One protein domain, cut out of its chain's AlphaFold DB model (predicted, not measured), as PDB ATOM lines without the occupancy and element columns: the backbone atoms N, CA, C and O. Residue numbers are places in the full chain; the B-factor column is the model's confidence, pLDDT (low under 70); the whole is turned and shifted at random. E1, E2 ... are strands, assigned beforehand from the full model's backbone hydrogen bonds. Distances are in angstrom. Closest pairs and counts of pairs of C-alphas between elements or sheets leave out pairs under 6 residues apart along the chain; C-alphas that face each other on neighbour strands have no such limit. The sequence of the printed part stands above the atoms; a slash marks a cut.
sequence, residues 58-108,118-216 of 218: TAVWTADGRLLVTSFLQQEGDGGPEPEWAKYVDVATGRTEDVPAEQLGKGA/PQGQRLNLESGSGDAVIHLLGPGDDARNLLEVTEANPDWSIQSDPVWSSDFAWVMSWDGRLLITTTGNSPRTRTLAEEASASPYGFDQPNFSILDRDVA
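This is residues 58 to 108 and 118 to 216 of the 218 residues of an uncharacterized protein of Actinobacteria bacterium (UniProt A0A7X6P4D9). Three small antiparallel sheets stand in a row: E1 to E4 at one end, E8 to E11 in the middle and E5 to E7 at the other end. The middle and E5 to E7 sheets form a loose sandwich, only partly face to face with crossed strands, while the first sheet comes near the middle one through E1 and E8. The 150 printed residues include eleven named strands, E1 to E11 along the chain, and no named helix; the class is all strand, though only 61 residues are in named strands. The whole is compact, with a radius of gyration of the C-alphas of 15.8 A and spans of 47 by 34 by 26 A.

E1, residues 58 to 61, begins at C-alpha 58 (596.747, 384.202, 404.336) and is 10.2 A long. E2, residues 67 to 73, is 19.6 A long, and E3, residues 82 to 89, is 20.4 A long and bends by 53 degrees at residue 85. E4 is residues 96 to 98, 6.8 A. After the cut come E5, residues 122 to 128, 19.8 A, from C-alpha 122 (586.202, 368.237, 391.000); E6, residues 131 to 137, 18.8 A; and E7, residues 143 to 149, 16.6 A. E8, residues 170 to 174, is 13.5 A; E9, residues 178 to 182, 13.7 A; E10, residues 189 to 193, 12.0 A. E11, residues 213 to 215, 6.2 A, ends at C-alpha 215 (583.491, 390.505, 387.869).

E1 E2 E3 E4 is a meander, each strand the antiparallel neighbour of the one before, with N 60 and O 68 of the hairpin E1 and E2 2.9 A apart, N 69 and O 87 of E2 and E3 2.9 A, and N 88 and O 97 of E3 and E4 2.8 A. E5 E6 E7 is a second, strongly twisted meander, with N 124 and O 135 2.9 A apart and N 134 and O 147 2.8 A. E8 E9 E10 E11 is a third, only just strongly twisted, its C-alphas up to 4.2 A off its best plane, with N 171 and O 181 2.8 A apart, N 180 and O 190 2.8 A, and N 191 and O 213 2.9 A. Residues 163 to 164 pair antiparallel with residues 171 to 172 of E8. In the sandwich, two sheets face to face, the strands of one sheet stand at 37 degrees to those of the other; the closest C-alphas of E7 and E9, those of Leu 146 and Thr 181, are 7.0 A apart. E1 and E8 are near each other, with 5 pairs of C-alphas within 10 A.

The two C-alphas farthest apart, those of Glu 76 and Gly 140, are 50.5 A apart. Residues 109 to 117 are not printed, and C-alphas 108 and 118 are 25.0 A apart across the cut. The links E7 to E8 and E10 to E11 are long, with 20 and 19 residues. The mean pLDDT of the printed part is 74.1; 46 residues are under 70, among them 150 to 160 and 193 to 216.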
ATOM      1  N   THR A  58     597.349 385.456 404.798       76.69
ATOM      2  CA  THR A  58     596.747 384.202 404.336       76.69
ATOM      3  C   THR A  58     595.229 384.313 404.369       76.69
ATOM      4  O   THR A  58     594.660 385.050 405.177       76.69
ATOM      5  N   ALA A  59     594.566 383.572 403.483       81.50
ATOM      6  CA  ALA A  59     593.121 383.387 403.479       81.50
ATOM      7  C   ALA A  59     592.821 381.886 403.485       81.50
ATOM      8  O   ALA A  59     593.297 381.152 402.618       81.50
ATOM      9  N   VAL A  60     592.062 381.420 404.476       84.50
ATOM     10  CA  VAL A  60     591.779 379.992 404.680       84.50
ATOM     11  C   VAL A  60     590.300 379.799 404.983       84.50
ATOM     12  O   VAL A  60     589.731 380.510 405.809       84.50
ATOM     13  N   TRP A  61     589.658 378.819 404.345       85.19
ATOM     14  CA  TRP A  61     588.285 378.447 404.686       85.19
ATOM     15  C   TRP A  61     588.213 377.804 406.067       85.19
ATOM     16  O   TRP A  61     588.894 376.819 406.355       85.19
ATOM     17  N   THR A  62     587.325 378.317 406.907       87.38
ATOM     18  CA  THR A  62     587.015 377.730 408.204       87.38
ATOM     19  C   THR A  62     585.950 376.640 408.075       87.38
ATOM     20  O   THR A  62     585.191 376.542 407.102       87.38
ATOM     21  N   ALA A  63     585.862 375.791 409.100       85.00
ATOM     22  CA  ALA A  63     584.885 374.703 409.145       85.00
ATOM     23  C   ALA A  63     583.423 375.194 409.160       85.00
ATOM     24  O   ALA A  63     582.531 374.442 408.782       85.00
ATOM     25  N   ASP A  64     583.178 376.435 409.585       86.38
ATOM     26  CA  ASP A  64     581.858 377.075 409.578       86.38
ATOM     27  C   ASP A  64     581.542 377.821 408.265       86.38
ATOM     28  O   ASP A  64     580.504 378.472 408.169       86.38
ATOM     29  N   GLY A  65     582.411 377.717 407.251       84.88
ATOM     30  CA  GLY A  65     582.181 378.253 405.906       84.88
ATOM     31  C   GLY A  65     582.584 379.718 405.717       84.88
ATOM     32  O   GLY A  65     582.369 380.273 404.641       84.88
ATOM     33  N   ARG A  66     583.179 380.351 406.730       89.75
ATOM     34  CA  ARG A  66     583.769 381.693 406.623       89.75
ATOM     35  C   ARG A  66     585.204 381.624 406.088       89.75
ATOM     36  O   ARG A  66     585.809 380.557 406.014       89.75
ATOM     37  N   LEU A  67     585.761 382.769 405.709       87.19
ATOM     38  CA  LEU A  67     587.198 382.903 405.471       87.19
ATOM     39  C   LEU A  67     587.872 383.455 406.720       87.19
ATOM     40  O   LEU A  67     587.467 384.494 407.231       87.19
ATOM     41  N   LEU A  68     588.918 382.790 407.189       87.38
ATOM     42  CA  LEU A  68     589.888 383.368 408.104       87.38
ATOM     43  C   LEU A  68     590.947 384.087 407.272       87.38
ATOM     44  O   LEU A  68     591.730 383.442 406.577       87.38
ATOM     45  N   VAL A  69     590.961 385.412 407.354       85.12
ATOM     46  CA  VAL A  69     592.025 386.245 406.795       85.12
ATOM     47  C   VAL A  69     592.961 386.626 407.927       85.12
ATOM     48  O   VAL A  69     592.521 387.241 408.896       85.12
ATOM     49  N   THR A  70     594.232 386.256 407.824       82.62
ATOM     50  CA  THR A  70     595.256 386.581 408.825       82.62
ATOM     51  C   THR A  70     596.373 387.344 408.159       82.62
ATOM     52  O   THR A  70     596.907 386.869 407.166       82.62
ATOM     53  N   SER A  71     596.739 388.491 408.712       80.69
ATOM     54  CA  SER A  71     597.924 389.227 408.302       80.69
ATOM     55  C   SER A  71     599.087 388.963 409.243       80.69
ATOM     56  O   SER A  71     598.897 388.645 410.417       80.69
ATOM     57  N   PHE A  72     600.291 389.103 408.711       78.75
ATOM     58  CA  PHE A  72     601.551 388.864 409.371       78.75
ATOM     59  C   PHE A  72     602.462 390.074 409.200       78.75
ATOM     60  O   PHE A  72     602.531 390.682 408.130       78.75
ATOM     61  N   LEU A  73     603.211 390.374 410.255       76.38
ATOM     62  CA  LEU A  73     604.266 391.369 410.221       76.38
ATOM     63  C   LEU A  73     605.347 390.940 409.230       76.38
ATOM     64  O   LEU A  73     605.805 389.792 409.236       76.38
ATOM     65  N   GLN A  74     605.808 391.892 408.420       68.56
ATOM     66  CA  GLN A  74     607.018 391.707 407.636       68.56
ATOM     67  C   GLN A  74     608.216 391.665 408.595       68.56
ATOM     68  O   GLN A  74     608.622 392.683 409.151       68.56
ATOM     69  N   GLN A  75     608.755 390.470 408.831       64.06
ATOM     70  CA  GLN A  75     609.919 390.281 409.695       64.06
ATOM     71  C   GLN A  75     611.216 390.548 408.917       64.06
ATOM     72  O   GLN A  75     611.379 390.104 407.779       64.06
ATOM     73  N   GLU A  76     612.165 391.245 409.545       59.22
ATOM     74  CA  GLU A  76     613.552 391.323 409.078       59.22
ATOM     75  C   GLU A  76     614.366 390.172 409.706       59.22
ATOM     76  O   GLU A  76     614.473 390.080 410.929       59.22
ATOM     77  N   GLY A  77     614.969 389.300 408.888       62.84
ATOM     78  CA  GLY A  77     615.840 388.201 409.344       62.84
ATOM     79  C   GLY A  77     615.182 386.813 409.332       62.84
ATOM     80  O   GLY A  77     614.231 386.581 408.599       62.84
ATOM     81  N   ASP A  78     615.706 385.876 410.134       63.69
ATOM     82  CA  ASP A  78     615.310 384.449 410.125       63.69
ATOM     83  C   ASP A  78     614.061 384.135 410.987       63.69
ATOM     84  O   ASP A  78     613.785 382.976 411.308       63.69
ATOM     85  N   GLY A  79     613.328 385.163 411.428       60.41
ATOM     86  CA  GLY A  79     612.090 385.002 412.191       60.41
ATOM     87  C   GLY A  79     610.961 384.439 411.326       60.41
ATOM     88  O   GLY A  79     610.797 384.831 410.174       60.41
ATOM     89  N   GLY A  80     610.171 383.510 411.875       66.12
ATOM     90  CA  GLY A  80     608.931 383.069 411.228       66.12
ATOM     91  C   GLY A  80     607.887 384.197 411.182       66.12
ATOM     92  O   GLY A  80     607.978 385.134 411.976       66.12
ATOM     93  N   PRO A  81     606.886 384.118 410.288       71.94
ATOM     94  CA  PRO A  81     605.860 385.150 410.171       71.94
ATOM     95  C   PRO A  81     605.064 385.269 411.478       71.94
ATOM     96  O   PRO A  81     604.562 384.276 412.009       71.94
ATOM     97  N   GLU A  82     604.951 386.489 412.000       82.38
ATOM     98  CA  GLU A  82     604.229 386.783 413.241       82.38
ATOM     99  C   GLU A  82     602.863 387.387 412.908       82.38
ATOM    100  O   GLU A  82     602.828 388.408 412.224       82.38
ATOM    101  N   PRO A  83     601.741 386.784 413.342       84.25
ATOM    102  CA  PRO A  83     600.419 387.287 413.004       84.25
ATOM    103  C   PRO A  83     600.161 388.635 413.690       84.25
ATOM    104  O   PRO A  83     600.268 388.747 414.909       84.25
ATOM    105  N   GLU A  84     599.790 389.645 412.910       84.25
ATOM    106  CA  GLU A  84     599.498 390.997 413.398       84.25
ATOM    107  C   GLU A  84     598.014 391.150 413.747       84.25
ATOM    108  O   GLU A  84     597.643 391.605 414.829       84.25
ATOM    109  N   TRP A  85     597.151 390.731 412.824       86.81
ATOM    110  CA  TRP A  85     595.704 390.784 412.973       86.81
ATOM    111  C   TRP A  85     595.057 389.636 412.204       86.81
ATOM    112  O   TRP A  85     595.617 389.110 411.244       86.81
ATOM    113  N   ALA A  86     593.852 389.246 412.609       87.69
ATOM    114  CA  ALA A  86     593.056 388.289 411.857       87.69
ATOM    115  C   ALA A  86     591.563 388.602 411.954       87.69
ATOM    116  O   ALA A  86     591.096 389.210 412.923       87.69
ATOM    117  N   LYS A  87     590.816 388.191 410.930       87.94
ATOM    118  CA  LYS A  87     589.369 388.386 410.819       87.94
ATOM    119  C   LYS A  87     588.692 387.151 410.257       87.94
ATOM    120  O   LYS A  87     589.198 386.534 409.323       87.94
ATOM    121  N   TYR A  88     587.501 386.861 410.763       89.56
ATOM    122  CA  TYR A  88     586.542 386.020 410.065       89.56
ATOM    123  C   TYR A  88     585.733 386.871 409.089       89.56
ATOM    124  O   TYR A  88     585.206 387.916 409.468       89.56
ATOM    125  N   VAL A  89     585.603 386.412 407.848       86.44
ATOM    126  CA  VAL A  89     584.846 387.057 406.776       86.44
ATOM    127  C   VAL A  89     583.725 386.123 406.337       86.44
ATOM    128  O   VAL A  89     583.964 385.017 405.851       86.44
ATOM    129  N   ASP A  90     582.483 386.564 406.495       87.56
ATOM    130  CA  ASP A  90     581.329 385.927 405.870       87.56
ATOM    131  C   ASP A  90     581.292 386.349 404.398       87.56
ATOM    132  O   ASP A  90     581.002 387.497 404.086       87.56
ATOM    133  N   VAL A  91     581.607 385.442 403.475       81.06
ATOM    134  CA  VAL A  91     581.730 385.770 402.039       81.06
ATOM    135  C   VAL A  91     580.396 386.076 401.353       81.06
ATOM    136  O   VAL A  91     580.358 386.734 400.310       81.06
ATOM    137  N   ALA A  92     579.282 385.613 401.924       82.62
ATOM    138  CA  ALA A  92     577.960 385.837 401.355       82.62
ATOM    139  C   ALA A  92     577.505 387.279 401.609       82.62
ATOM    140  O   ALA A  92     577.012 387.956 400.698       82.62
ATOM    141  N   THR A  93     577.698 387.741 402.845       80.62
ATOM    142  CA  THR A  93     577.259 389.053 403.344       80.62
ATOM    143  C   THR A  93     578.371 390.091 403.405       80.62
ATOM    144  O   THR A  93     578.085 391.263 403.624       80.62
ATOM    145  N   GLY A  94     579.624 389.656 403.277       76.25
ATOM    146  CA  GLY A  94     580.833 390.452 403.446       76.25
ATOM    147  C   GLY A  94     581.071 390.973 404.869       76.25
ATOM    148  O   GLY A  94     581.940 391.814 405.088       76.25
ATOM    149  N   ARG A  95     580.298 390.510 405.860       81.06
ATOM    150  CA  ARG A  95     580.470 390.923 407.259       81.06
ATOM    151  C   ARG A  95     581.766 390.359 407.823       81.06
ATOM    152  O   ARG A  95     582.092 389.198 407.591       81.06
ATOM    153  N   THR A  96     582.445 391.166 408.628       84.06
ATOM    154  CA  THR A  96     583.689 390.779 409.288       84.06
ATOM    155  C   THR A  96     583.536 390.724 410.805       84.06
ATOM    156  O   THR A  96     582.721 391.437 411.397       84.06
ATOM    157  N   GLU A  97     584.314 389.847 411.426       88.94
ATOM    158  CA  GLU A  97     584.448 389.704 412.874       88.94
ATOM    159  C   GLU A  97     585.937 389.611 413.213       88.94
ATOM    160  O   GLU A  97     586.667 388.840 412.589       88.94
ATOM    161  N   ASP A  98     586.390 390.397 414.188       90.12
ATOM    162  CA  ASP A  98     587.776 390.348 414.648       90.12
ATOM    163  C   ASP A  98     588.064 389.035 415.373       90.12
ATOM    164  O   ASP A  98     587.296 388.590 416.230       90.12
ATOM    165  N   VAL A  99     589.204 388.429 415.055       90.88
ATOM    166  CA  VAL A  99     589.697 387.263 415.782       90.88
ATOM    167  C   VAL A  99     590.322 387.742 417.098       90.88
ATOM    168  O   VAL A  99     591.152 388.655 417.079       90.88
ATOM    169  N   PRO A 100     589.966 387.145 418.250       94.06
ATOM    170  CA  PRO A 100     590.577 387.493 419.527       94.06
ATOM    171  C   PRO A 100     592.102 387.332 419.511       94.06
ATOM    172  O   PRO A 100     592.626 386.407 418.889       94.06
ATOM    173  N   ALA A 101     592.817 388.190 420.243       93.06
ATOM    174  CA  ALA A 101     594.284 388.218 420.260       93.06
ATOM    175  C   ALA A 101     594.907 386.850 420.606       93.06
ATOM    176  O   ALA A 101     595.900 386.432 420.019       93.06
ATOM    177  N   GLU A 102     594.287 386.098 421.517       95.00
ATOM    178  CA  GLU A 102     594.719 384.759 421.926       95.00
ATOM    179  C   GLU A 102     594.496 383.663 420.865       95.00
ATOM    180  O   GLU A 102     594.877 382.502 421.071       95.00
ATOM    181  N   GLN A 103     593.845 383.997 419.751       93.44
ATOM    182  CA  GLN A 103     593.573 383.108 418.622       93.44
ATOM    183  C   GLN A 103     594.302 383.521 417.339       93.44
ATOM    184  O   GLN A 103     594.205 382.798 416.347       93.44
ATOM    185  N   LEU A 104     595.064 384.619 417.353       90.06
ATOM    186  CA  LEU A 104     595.833 385.062 416.192       90.06
ATOM    187  C   LEU A 104     596.781 383.965 415.688       90.06
ATOM    188  O   LEU A 104     597.423 383.260 416.469       90.06
ATOM    189  N   GLY A 105     596.820 383.801 414.365       81.44
ATOM    190  CA  GLY A 105     597.622 382.791 413.669       81.44
ATOM    191  C   GLY A 105     597.098 381.353 413.745       81.44
ATOM    192  O   GLY A 105     597.554 380.512 412.975       81.44
ATOM    193  N   LYS A 106     596.135 381.030 414.620       87.88
ATOM    194  CA  LYS A 106     595.610 379.659 414.724       87.88
ATOM    195  C   LYS A 106     594.768 379.310 413.501       87.88
ATOM    196  O   LYS A 106     593.726 379.923 413.283       87.88
ATOM    197  N   GLY A 107     595.170 378.278 412.760       81.81
ATOM    198  CA  GLY A 107     594.453 377.855 411.555       81.81
ATOM    199  C   GLY A 107     594.683 378.783 410.361       81.81
ATOM    200  O   GLY A 107     593.949 378.691 409.380       81.81
ATOM    201  N   ALA A 108     595.662 379.686 410.455       79.56
ATOM    202  CA  ALA A 108     596.060 380.568 409.365       79.56
ATOM    203  C   ALA A 108     596.986 379.866 408.355       79.56
ATOM    204  O   ALA A 108     597.403 380.486 407.374       79.56
ATOM    205  N   PRO A 118     581.031 366.182 397.695       89.56
ATOM    206  CA  PRO A 118     580.250 364.967 397.955       89.56
ATOM    207  C   PRO A 118     579.466 364.437 396.747       89.56
ATOM    208  O   PRO A 118     579.080 363.270 396.727       89.56
ATOM    209  N   GLN A 119     579.223 365.277 395.740       89.62
ATOM    210  CA  GLN A 119     578.564 364.912 394.485       89.62
ATOM    211  C   GLN A 119     579.545 364.319 393.458       89.62
ATOM    212  O   GLN A 119     579.141 363.988 392.344       89.62
ATOM    213  N   GLY A 120     580.826 364.172 393.815       89.94
ATOM    214  CA  GLY A 120     581.868 363.657 392.932       89.94
ATOM    215  C   GLY A 120     582.377 364.686 391.924       89.94
ATOM    216  O   GLY A 120     583.029 364.304 390.957       89.94
ATOM    217  N   GLN A 121     582.074 365.971 392.122       91.69
ATOM    218  CA  GLN A 121     582.549 367.039 391.251       91.69
ATOM    219  C   GLN A 121     583.929 367.513 391.709       91.69
ATOM    220  O   GLN A 121     584.169 367.652 392.908       91.69
ATOM    221  N   ARG A 122     584.822 367.783 390.760       91.38
ATOM    222  CA  ARG A 122     586.202 368.237 391.000       91.38
ATOM    223  C   ARG A 122     586.445 369.592 390.347       91.38
ATOM    224  O   ARG A 122     585.860 369.883 389.303       91.38
ATOM    225  N   LEU A 123     587.312 370.398 390.952       87.88
ATOM    226  CA  LEU A 123     587.807 371.612 390.310       87.88
ATOM    227  C   LEU A 123     588.982 371.256 389.410       87.88
ATOM    228  O   LEU A 123     589.790 370.393 389.748       87.88
ATOM    229  N   ASN A 124     589.065 371.919 388.268       88.44
ATOM    230  CA  ASN A 124     590.223 371.848 387.398       88.44
ATOM    231  C   ASN A 124     590.575 373.256 386.939       88.44
ATOM    232  O   ASN A 124     589.725 373.957 386.395       88.44
ATOM    233  N   LEU A 125     591.825 373.644 387.153       84.88
ATOM    234  CA  LEU A 125     592.369 374.879 386.624       84.88
ATOM    235  C   LEU A 125     593.038 374.598 385.281       84.88
ATOM    236  O   LEU A 125     593.913 373.742 385.172       84.88
ATOM    237  N   GLU A 126     592.634 375.342 384.265       84.94
ATOM    238  CA  GLU A 126     593.333 375.432 382.992       84.94
ATOM    239  C   GLU A 126     593.901 376.845 382.870       84.94
ATOM    240  O   GLU A 126     593.148 377.812 382.874       84.94
ATOM    241  N   SER A 127     595.225 376.981 382.803       75.94
ATOM    242  CA  SER A 127     595.898 378.284 382.746       75.94
ATOM    243  C   SER A 127     596.972 378.305 381.662       75.94
ATOM    244  O   SER A 127     597.761 377.360 381.557       75.94
ATOM    245  N   GLY A 128     597.058 379.395 380.900       65.81
ATOM    246  CA  GLY A 128     598.108 379.594 379.902       65.81
ATOM    247  C   GLY A 128     598.069 380.981 379.263       65.81
ATOM    248  O   GLY A 128     597.003 381.523 379.013       65.81
ATOM    249  N   SER A 129     599.242 381.553 378.967       64.56
ATOM    250  CA  SER A 129     599.396 382.816 378.215       64.56
ATOM    251  C   SER A 129     598.598 384.023 378.745       64.56
ATOM    252  O   SER A 129     598.240 384.896 377.961       64.56
ATOM    253  N   GLY A 130     598.351 384.091 380.057       62.47
ATOM    254  CA  GLY A 130     597.561 385.158 380.685       62.47
ATOM    255  C   GLY A 130     596.068 384.851 380.804       62.47
ATOM    256  O   GLY A 130     595.369 385.573 381.492       62.47
ATOM    257  N   ASP A 131     595.580 383.753 380.237       72.75
ATOM    258  CA  ASP A 131     594.200 383.321 380.433       72.75
ATOM    259  C   ASP A 131     594.128 382.215 381.489       72.75
ATOM    260  O   ASP A 131     595.058 381.411 381.656       72.75
ATOM    261  N   ALA A 132     593.013 382.167 382.215       77.25
ATOM    262  CA  ALA A 132     592.740 381.101 383.165       77.25
ATOM    263  C   ALA A 132     591.250 380.764 383.238       77.25
ATOM    264  O   ALA A 132     590.399 381.642 383.365       77.25
ATOM    265  N   VAL A 133     590.939 379.472 383.216       84.56
ATOM    266  CA  VAL A 133     589.581 378.940 383.330       84.56
ATOM    267  C   VAL A 133     589.526 377.951 384.485       84.56
ATOM    268  O   VAL A 133     590.312 377.007 384.563       84.56
ATOM    269  N   ILE A 134     588.564 378.150 385.382       86.62
ATOM    270  CA  ILE A 134     588.222 377.182 386.421       86.62
ATOM    271  C   ILE A 134     587.017 376.388 385.947       86.62
ATOM    272  O   ILE A 134     585.903 376.908 385.831       86.62
ATOM    273  N   HIS A 135     587.238 375.098 385.739       89.94
ATOM    274  CA  HIS A 135     586.216 374.134 385.374       89.94
ATOM    275  C   HIS A 135     585.683 373.416 386.611       89.94
ATOM    276  O   HIS A 135     586.446 373.003 387.487       89.94
ATOM    277  N   LEU A 136     584.371 373.193 386.646       91.69
ATOM    278  CA  LEU A 136     583.751 372.195 387.510       91.69
ATOM    279  C   LEU A 136     583.468 370.946 386.683       91.69
ATOM    280  O   LEU A 136     582.571 370.954 385.837       91.69
ATOM    281  N   LEU A 137     584.222 369.881 386.939       91.31
ATOM    282  CA  LEU A 137     584.067 368.603 386.252       91.31
ATOM    283  C   LEU A 137     583.167 367.690 387.083       91.31
ATOM    284  O   LEU A 137     583.436 367.457 388.261       91.31
ATOM    285  N   GLY A 138     582.100 367.177 386.482       89.81
ATOM    286  CA  GLY A 138     581.211 366.194 387.090       89.81
ATOM    287  C   GLY A 138     581.798 364.775 387.117       89.81
ATOM    288  O   GLY A 138     582.833 364.510 386.506       89.81
ATOM    289  N   PRO A 139     581.107 363.821 387.770       81.50
ATOM    290  CA  PRO A 139     581.553 362.427 387.893       81.50
ATOM    291  C   PRO A 139     581.640 361.652 386.560       81.50
ATOM    292  O   PRO A 139     582.152 360.536 386.545       81.50
ATOM    293  N   GLY A 140     581.140 362.219 385.454       83.88
ATOM    294  CA  GLY A 140     581.252 361.682 384.092       83.88
ATOM    295  C   GLY A 140     582.131 362.521 383.157       83.88
ATOM    296  O   GLY A 140     581.970 362.413 381.949       83.88
ATOM    297  N   ASP A 141     582.995 363.382 383.705       75.81
ATOM    298  CA  ASP A 141     583.813 364.364 382.971       75.81
ATOM    299  C   ASP A 141     583.023 365.442 382.208       75.81
ATOM    300  O   ASP A 141     583.601 366.227 381.458       75.81
ATOM    301  N   ASP A 142     581.716 365.554 382.462       84.69
ATOM    302  CA  ASP A 142     580.929 366.713 382.045       84.69
ATOM    303  C   ASP A 142     581.516 367.976 382.689       84.69
ATOM    304  O   ASP A 142     581.518 368.118 383.915       84.69
ATOM    305  N   ALA A 143     582.027 368.889 381.868       86.44
ATOM    306  CA  ALA A 143     582.669 370.118 382.313       86.44
ATOM    307  C   ALA A 143     581.733 371.319 382.166       86.44
ATOM    308  O   ALA A 143     580.990 371.436 381.188       86.44
ATOM    309  N   ARG A 144     581.812 372.252 383.114       88.75
ATOM    310  CA  ARG A 144     581.291 373.612 382.937       88.75
ATOM    311  C   ARG A 144     582.246 374.644 383.521       88.75
ATOM    312  O   ARG A 144     582.868 374.385 384.553       88.75
ATOM    313  N   ASN A 145     582.269 375.827 382.922       86.88
ATOM    314  CA  ASN A 145     583.065 376.948 383.411       86.88
ATOM    315  C   ASN A 145     582.406 377.520 384.676       86.88
ATOM    316  O   ASN A 145     581.202 377.796 384.692       86.88
ATOM    317  N   LEU A 146     583.189 377.674 385.744       87.00
ATOM    318  CA  LEU A 146     582.809 378.458 386.921       87.00
ATOM    319  C   LEU A 146     583.305 379.894 386.805       87.00
ATOM    320  O   LEU A 146     582.569 380.824 387.113       87.00
ATOM    321  N   LEU A 147     584.550 380.048 386.368       83.75
ATOM    322  CA  LEU A 147     585.210 381.326 386.178       83.75
ATOM    323  C   LEU A 147     586.076 381.229 384.931       83.75
ATOM    324  O   LEU A 147     586.767 380.234 384.728       83.75
ATOM    325  N   GLU A 148     586.053 382.287 384.141       81.38
ATOM    326  CA  GLU A 148     586.946 382.503 383.018       81.38
ATOM    327  C   GLU A 148     587.527 383.906 383.174       81.38
ATOM    328  O   GLU A 148     586.792 384.888 383.298       81.38
ATOM    329  N   VAL A 149     588.850 383.975 383.259       71.56
ATOM    330  CA  VAL A 149     589.614 385.215 383.288       71.56
ATOM    331  C   VAL A 149     590.356 385.286 381.967       71.56
ATOM    332  O   VAL A 149     591.304 384.535 381.738       71.56
ATOM    333  N   THR A 150     589.883 386.169 381.098       66.94
ATOM    334  CA  THR A 150     590.540 386.526 379.843       66.94
ATOM    335  C   THR A 150     591.376 387.780 380.059       66.94
ATOM    336  O   THR A 150     590.984 388.662 380.826       66.94
ATOM    337  N   GLU A 151     592.544 387.850 379.420       60.12
ATOM    338  CA  GLU A 151     593.487 388.968 379.583       60.12
ATOM    339  C   GLU A 151     593.957 389.169 381.038       60.12
ATOM    340  O   GLU A 151     594.239 390.299 381.460       60.12
ATOM    341  N   ALA A 152     594.068 388.094 381.830       58.59
ATOM    342  CA  ALA A 152     594.763 388.209 383.107       58.59
ATOM    343  C   ALA A 152     596.206 388.645 382.832       58.59
ATOM    344  O   ALA A 152     596.795 388.344 381.787       58.59
ATOM    345  N   ASN A 153     596.782 389.393 383.772       50.75
ATOM    346  CA  ASN A 153     598.154 389.843 383.631       50.75
ATOM    347  C   ASN A 153     599.049 388.609 383.364       50.75
ATOM    348  O   ASN A 153     599.037 387.684 384.177       50.75
ATOM    349  N   PRO A 154     599.794 388.550 382.241       51.91
ATOM    350  CA  PRO A 154     600.571 387.368 381.866       51.91
ATOM    351  C   PRO A 154     601.672 387.030 382.880       51.91
ATOM    352  O   PRO A 154     602.127 385.888 382.915       51.91
ATOM    353  N   ASP A 155     602.047 387.983 383.738       49.25
ATOM    354  CA  ASP A 155     602.974 387.767 384.850       49.25
ATOM    355  C   ASP A 155     602.286 387.125 386.086       49.25
ATOM    356  O   ASP A 155     602.968 386.621 386.979       49.25
ATOM    357  N   TRP A 156     600.943 387.103 386.140       51.31
ATOM    358  CA  TRP A 156     600.124 386.736 387.313       51.31
ATOM    359  C   TRP A 156     598.883 385.869 387.002       51.31
ATOM    360  O   TRP A 156     597.951 385.861 387.802       51.31
ATOM    361  N   SER A 157     598.845 385.118 385.886       53.94
ATOM    362  CA  SER A 157     597.771 384.129 385.594       53.94
ATOM    363  C   SER A 157     597.420 383.293 386.826       53.94
ATOM    364  O   SER A 157     598.324 383.105 387.631       53.94
ATOM    365  N   ILE A 158     596.207 382.726 386.963       56.31
ATOM    366  CA  ILE A 158     595.836 381.980 388.186       56.31
ATOM    367  C   ILE A 158     596.955 381.013 388.609       56.31
ATOM    368  O   ILE A 158     597.198 380.012 387.941       56.31
ATOM    369  N   GLN A 159     597.676 381.348 389.687       57.91
ATOM    370  CA  GLN A 159     598.914 380.647 390.073       57.91
ATOM    371  C   GLN A 159     598.659 379.528 391.089       57.91
ATOM    372  O   GLN A 159     599.577 378.805 391.473       57.91
ATOM    373  N   SER A 160     597.415 379.410 391.553       64.69
ATOM    374  CA  SER A 160     596.997 378.485 392.601       64.69
ATOM    375  C   SER A 160     595.862 377.601 392.133       64.69
ATOM    376  O   SER A 160     594.931 378.075 391.481       64.69
ATOM    377  N   ASP A 161     595.900 376.335 392.542       74.81
ATOM    378  CA  ASP A 161     594.719 375.495 392.434       74.81
ATOM    379  C   ASP A 161     593.573 376.125 393.242       74.81
ATOM    380  O   ASP A 161     593.779 376.546 394.387       74.81
ATOM    381  N   PRO A 162     592.363 376.204 392.672       83.19
ATOM    382  CA  PRO A 162     591.221 376.769 393.362       83.19
ATOM    383  C   PRO A 162     590.782 375.882 394.533       83.19
ATOM    384  O   PRO A 162     590.812 374.653 394.458       83.19
ATOM    385  N   VAL A 163     590.322 376.514 395.610       84.94
ATOM    386  CA  VAL A 163     590.036 375.861 396.892       84.94
ATOM    387  C   VAL A 163     588.558 375.982 397.243       84.94
ATOM    388  O   VAL A 163     588.002 377.080 397.313       84.94
ATOM    389  N   TRP A 164     587.919 374.848 397.518       87.31
ATOM    390  CA  TRP A 164     586.529 374.796 397.967       87.31
ATOM    391  C   TRP A 164     586.332 375.357 399.376       87.31
ATOM    392  O   TRP A 164     587.122 375.078 400.282       87.31
ATOM    393  N   SER A 165     585.196 376.024 399.580       88.56
ATOM    394  CA  SER A 165     584.626 376.192 400.913       88.56
ATOM    395  C   SER A 165     584.195 374.848 401.503       88.56
ATOM    396  O   SER A 165     583.898 373.885 400.792       88.56
ATOM    397  N   SER A 166     584.121 374.783 402.830       83.62
ATOM    398  CA  SER A 166     583.741 373.570 403.568       83.62
ATOM    399  C   SER A 166     582.316 373.081 403.272       83.62
ATOM    400  O   SER A 166     582.039 371.888 403.389       83.62
ATOM    401  N   ASP A 167     581.423 373.979 402.854       86.94
ATOM    402  CA  ASP A 167     580.050 373.686 402.431       86.94
ATOM    403  C   ASP A 167     579.899 373.468 400.913       86.94
ATOM    404  O   ASP A 167     578.805 373.162 400.441       86.94
ATOM    405  N   PHE A 168     580.991 373.603 400.151       88.62
ATOM    406  CA  PHE A 168     581.045 373.494 398.691       88.62
ATOM    407  C   PHE A 168     580.163 374.501 397.925       88.62
ATOM    408  O   PHE A 168     579.896 374.318 396.732       88.62
ATOM    409  N   ALA A 169     579.709 375.577 398.570       90.31
ATOM    410  CA  ALA A 169     578.948 376.640 397.911       90.31
ATOM    411  C   ALA A 169     579.848 377.658 397.185       90.31
ATOM    412  O   ALA A 169     579.389 378.355 396.273       90.31
ATOM    413  N   TRP A 170     581.128 377.717 397.564       90.69
ATOM    414  CA  TRP A 170     582.085 378.708 397.093       90.69
ATOM    415  C   TRP A 170     583.415 378.076 396.702       90.69
ATOM    416  O   TRP A 170     583.826 377.033 397.214       90.69
ATOM    417  N   VAL A 171     584.100 378.757 395.794       89.25
ATOM    418  CA  VAL A 171     585.453 378.447 395.350       89.25
ATOM    419  C   VAL A 171     586.285 379.705 395.485       89.25
ATOM    420  O   VAL A 171     585.902 380.757 394.981       89.25
ATOM    421  N   MET A 172     587.418 379.583 396.162       87.00
ATOM    422  CA  MET A 172     588.430 380.621 396.259       87.00
ATOM    423  C   MET A 172     589.517 380.377 395.219       87.00
ATOM    424  O   MET A 172     589.968 379.246 395.055       87.00
ATOM    425  N   SER A 173     589.937 381.423 394.519       82.75
ATOM    426  CA  SER A 173     591.010 381.369 393.524       82.75
ATOM    427  C   SER A 173     591.830 382.652 393.529       82.75
ATOM    428  O   SER A 173     591.384 383.674 394.053       82.75
ATOM    429  N   TRP A 174     593.014 382.602 392.919       76.81
ATOM    430  CA  TRP A 174     593.974 383.703 392.941       76.81
ATOM    431  C   TRP A 174     594.575 383.987 391.570       76.81
ATOM    432  O   TRP A 174     595.275 383.119 391.059       76.81
ATOM    433  N   ASP A 175     594.380 385.189 391.021       70.06
ATOM    434  CA  ASP A 175     594.941 385.645 389.727       70.06
ATOM    435  C   ASP A 175     595.807 386.915 389.840       70.06
ATOM    436  O   ASP A 175     595.912 387.703 388.902       70.06
ATOM    437  N   GLY A 176     596.358 387.173 391.027       66.56
ATOM    438  CA  GLY A 176     596.806 388.516 391.401       66.56
ATOM    439  C   GLY A 176     595.721 389.308 392.133       66.56
ATOM    440  O   GLY A 176     596.005 390.365 392.682       66.56
ATOM    441  N   ARG A 177     594.497 388.772 392.188       72.75
ATOM    442  CA  ARG A 177     593.387 389.172 393.057       72.75
ATOM    443  C   ARG A 177     592.907 387.967 393.847       72.75
ATOM    444  O   ARG A 177     592.974 386.841 393.353       72.75
ATOM    445  N   LEU A 178     592.333 388.195 395.025       76.69
ATOM    446  CA  LEU A 178     591.575 387.156 395.720       76.69
ATOM    447  C   LEU A 178     590.153 387.123 395.157       76.69
ATOM    448  O   LEU A 178     589.402 388.089 395.309       76.69
ATOM    449  N   LEU A 179     589.773 386.020 394.516       80.62
ATOM    450  CA  LEU A 179     588.468 385.849 393.879       80.62
ATOM    451  C   LEU A 179     587.650 384.778 394.599       80.62
ATOM    452  O   LEU A 179     588.168 383.712 394.931       80.62
ATOM    453  N   ILE A 180     586.356 385.036 394.783       86.56
ATOM    454  CA  ILE A 180     585.390 384.083 395.336       86.56
ATOM    455  C   ILE A 180     584.268 383.856 394.332       86.56
ATOM    456  O   ILE A 180     583.552 384.786 393.963       86.56
ATOM    457  N   THR A 181     584.094 382.607 393.915       88.75
ATOM    458  CA  THR A 181     583.135 382.198 392.887       88.75
ATOM    459  C   THR A 181     582.083 381.259 393.466       88.75
ATOM    460  O   THR A 181     582.412 380.268 394.114       88.75
ATOM    461  N   THR A 182     580.803 381.550 393.229       90.75
ATOM    462  CA  THR A 182     579.697 380.630 393.566       90.75
ATOM    463  C   THR A 182     579.679 379.411 392.651       90.75
ATOM    464  O   THR A 182     579.947 379.507 391.457       90.75
ATOM    465  N   THR A 183     579.265 378.262 393.181       89.69
ATOM    466  CA  THR A 183     579.270 376.981 392.445       89.69
ATOM    467  C   THR A 183     577.906 376.596 391.872       89.69
ATOM    468  O   THR A 183     577.688 375.459 391.458       89.69
ATOM    469  N   GLY A 184     576.953 377.531 391.834       86.19
ATOM    470  CA  GLY A 184     575.617 377.311 391.276       86.19
ATOM    471  C   GLY A 184     575.602 377.144 389.749       86.19
ATOM    472  O   GLY A 184     576.626 377.176 389.078       86.19
ATOM    473  N   ASN A 185     574.406 376.983 389.172       83.38
ATOM    474  CA  ASN A 185     574.218 376.892 387.710       83.38
ATOM    475  C   ASN A 185     574.462 378.202 386.957       83.38
ATOM    476  O   ASN A 185     574.566 378.202 385.736       83.38
ATOM    477  N   SER A 186     574.530 379.307 387.684       83.31
ATOM    478  CA  SER A 186     574.877 380.620 387.158       83.31
ATOM    479  C   SER A 186     575.931 381.193 388.096       83.31
ATOM    480  O   SER A 186     575.562 381.901 389.040       83.31
ATOM    481  N   PRO A 187     577.201 380.784 387.926       86.12
ATOM    482  CA  PRO A 187     578.271 381.216 388.803       86.12
ATOM    483  C   PRO A 187     578.410 382.737 388.738       86.12
ATOM    484  O   PRO A 187     578.154 383.388 387.724       86.12
ATOM    485  N   ARG A 188     578.765 383.296 389.882       84.81
ATOM    486  CA  ARG A 188     579.060 384.708 390.104       84.81
ATOM    487  C   ARG A 188     580.371 384.791 390.847       84.81
ATOM    488  O   ARG A 188     580.529 384.072 391.840       84.81
ATOM    489  N   THR A 189     581.231 385.690 390.395       83.25
ATOM    490  CA  THR A 189     582.556 385.900 390.963       83.25
ATOM    491  C   THR A 189     582.659 387.293 391.548       83.25
ATOM    492  O   THR A 189     582.310 388.286 390.908       83.25
ATOM    493  N   ARG A 190     583.160 387.340 392.776       78.88
ATOM    494  CA  ARG A 190     583.480 388.553 393.515       78.88
ATOM    495  C   ARG A 190     584.981 388.655 393.659       78.88
ATOM    496  O   ARG A 190     585.624 387.684 394.058       78.88
ATOM    497  N   THR A 191     585.522 389.826 393.379       77.69
ATOM    498  CA  THR A 191     586.836 390.195 393.883       77.69
ATOM    499  C   THR A 191     586.678 390.532 395.358       77.69
ATOM    500  O   THR A 191     585.850 391.364 395.715       77.69
ATOM    501  N   LEU A 192     587.412 389.816 396.207       72.56
ATOM    502  CA  LEU A 192     587.590 390.183 397.604       72.56
ATOM    503  C   LEU A 192     588.810 391.072 397.787       72.56
ATOM    504  O   LEU A 192     588.788 391.863 398.710       72.56
ATOM    505  N   ALA A 193     589.850 390.958 396.957       68.75
ATOM    506  CA  ALA A 193     591.034 391.813 397.039       68.75
ATOM    507  C   ALA A 193     591.654 392.072 395.662       68.75
ATOM    508  O   ALA A 193     591.758 391.127 394.888       68.75
ATOM    509  N   GLU A 194     592.033 393.318 395.347       60.59
ATOM    510  CA  GLU A 194     592.452 393.748 393.992       60.59
ATOM    511  C   GLU A 194     593.948 393.602 393.694       60.59
ATOM    512  O   GLU A 194     594.341 393.533 392.532       60.59
ATOM    513  N   GLU A 195     594.774 393.537 394.724       57.53
ATOM    514  CA  GLU A 195     596.188 393.205 394.599       57.53
ATOM    515  C   GLU A 195     596.445 392.029 395.508       57.53
ATOM    516  O   GLU A 195     595.845 391.952 396.570       57.53
ATOM    517  N   ALA A 196     597.228 391.070 395.048       51.66
ATOM    518  CA  ALA A 196     597.411 389.801 395.707       51.66
ATOM    519  C   ALA A 196     598.727 389.222 395.157       51.66
ATOM    520  O   ALA A 196     598.759 388.578 394.108       51.66
ATOM    521  N   SER A 197     599.852 389.464 395.831       44.69
ATOM    522  CA  SER A 197     601.127 388.852 395.419       44.69
ATOM    523  C   SER A 197     601.232 387.378 395.878       44.69
ATOM    524  O   SER A 197     600.779 387.006 396.928       44.69
ATOM    525  N   ALA A 198     601.821 386.471 395.118       45.75
ATOM    526  CA  ALA A 198     602.269 385.147 395.588       45.75
ATOM    527  C   ALA A 198     601.309 383.957 395.854       45.75
ATOM    528  O   ALA A 198     600.085 384.010 395.901       45.75
ATOM    529  N   SER A 199     602.015 382.824 395.935       39.06
ATOM    530  CA  SER A 199     601.631 381.421 395.790       39.06
ATOM    531  C   SER A 199     600.983 380.827 397.052       39.06
ATOM    532  O   SER A 199     601.433 381.107 398.161       39.06
ATOM    533  N   PRO A 200     600.002 379.913 396.914       41.38
ATOM    534  CA  PRO A 200     599.240 379.324 398.024       41.38
ATOM    535  C   PRO A 200     600.061 378.334 398.875       41.38
ATOM    536  O   PRO A 200     599.537 377.764 399.831       41.38
ATOM    537  N   TYR A 201     601.330 378.091 398.523       36.53
ATOM    538  CA  TYR A 201     602.183 377.059 399.125       36.53
ATOM    539  C   TYR A 201     603.440 377.606 399.824       36.53
ATOM    540  O   TYR A 201     604.265 376.819 400.288       36.53
ATOM    541  N   GLY A 202     603.604 378.930 399.917       41.06
ATOM    542  CA  GLY A 202     604.743 379.562 400.584       41.06
ATOM    543  C   GLY A 202     604.327 380.779 401.402       41.06
ATOM    544  O   GLY A 202     603.401 381.492 401.038       41.06
ATOM    545  N   PHE A 203     605.039 381.037 402.501       39.91
ATOM    546  CA  PHE A 203     604.909 382.281 403.271       39.91
ATOM    547  C   PHE A 203     605.508 383.500 402.546       39.91
ATOM    548  O   PHE A 203     605.445 384.615 403.063       39.91
ATOM    549  N   ASP A 204     606.061 383.306 401.345       36.22
ATOM    550  CA  ASP A 204     606.655 384.354 400.520       36.22
ATOM    551  C   ASP A 204     605.572 385.162 399.787       36.22
ATOM    552  O   ASP A 204     605.453 385.134 398.571       36.22
ATOM    553  N   GLN A 205     604.829 385.909 400.605       36.28
ATOM    554  CA  GLN A 205     604.136 387.179 400.369       36.28
ATOM    555  C   GLN A 205     602.852 387.265 399.539       36.28
ATOM    556  O   GLN A 205     602.897 387.810 398.437       36.28
ATOM    557  N   PRO A 206     601.685 387.016 400.160       34.97
ATOM    558  CA  PRO A 206     600.426 387.620 399.763       34.97
ATOM    559  C   PRO A 206     600.184 388.976 400.380       34.97
ATOM    560  O   PRO A 206     599.619 389.074 401.455       34.97
ATOM    561  N   ASN A 207     600.597 390.015 399.647       35.53
ATOM    562  CA  ASN A 207     600.167 391.387 399.859       35.53
ATOM    563  C   ASN A 207     598.808 391.546 399.205       35.53
ATOM    564  O   ASN A 207     598.750 391.549 397.975       35.53
ATOM    565  N   PHE A 208     597.738 391.647 399.994       41.19
ATOM    566  CA  PHE A 208     596.446 391.992 399.426       41.19
ATOM    567  C   PHE A 208     595.684 393.094 400.133       41.19
ATOM    568  O   PHE A 208     595.712 393.205 401.352       41.19
ATOM    569  N   SER A 209     594.995 393.900 399.327       28.94
ATOM    570  CA  SER A 209     594.093 394.980 399.720       28.94
ATOM    571  C   SER A 209     592.659 394.586 399.347       28.94
ATOM    572  O   SER A 209     592.344 394.356 398.179       28.94
ATOM    573  N   ILE A 210     591.791 394.427 400.353       29.31
ATOM    574  CA  ILE A 210     590.442 393.857 400.195       29.31
ATOM    575  C   ILE A 210     589.478 394.904 399.605       29.31
ATOM    576  O   ILE A 210     589.129 395.872 400.282       29.31
ATOM    577  N   LEU A 211     589.007 394.712 398.368       27.91
ATOM    578  CA  LEU A 211     588.108 395.629 397.655       27.91
ATOM    579  C   LEU A 211     586.955 394.877 396.970       27.91
ATOM    580  O   LEU A 211     587.153 393.788 396.440       27.91
ATOM    581  N   ASP A 212     585.759 395.485 396.988       39.12
ATOM    582  CA  ASP A 212     584.500 394.947 396.449       39.12
ATOM    583  C   ASP A 212     584.329 395.287 394.962       39.12
ATOM    584  O   ASP A 212     584.080 396.442 394.593       39.12
ATOM    585  N   ARG A 213     584.421 394.271 394.099       34.66
ATOM    586  CA  ARG A 213     583.963 394.372 392.710       34.66
ATOM    587  C   ARG A 213     583.455 393.028 392.202       34.66
ATOM    588  O   ARG A 213     584.198 392.050 392.136       34.66
ATOM    589  N   ASP A 214     582.197 392.988 391.772       39.50
ATOM    590  CA  ASP A 214     581.686 391.877 390.970       39.50
ATOM    591  C   ASP A 214     582.407 391.867 389.606       39.50
ATOM    592  O   ASP A 214     582.462 392.884 388.902       39.50
ATOM    593  N   VAL A 215     582.944 390.710 389.215       44.59
ATOM    594  CA  VAL A 215     583.491 390.505 387.869       44.59
ATOM    595  C   VAL A 215     582.345 390.047 386.974       44.59
ATOM    596  O   VAL A 215     581.624 389.103 387.300       44.59
ATOM    597  N   ALA A 216     582.134 390.744 385.857       42.53
ATOM    598  CA  ALA A 216     581.137 390.326 384.882       42.53
ATOM    599  C   ALA A 216     581.547 388.969 384.279       42.53
ATOM    600  O   ALA A 216     582.733 388.784 384.010       42.53
TER     601      ALA A 216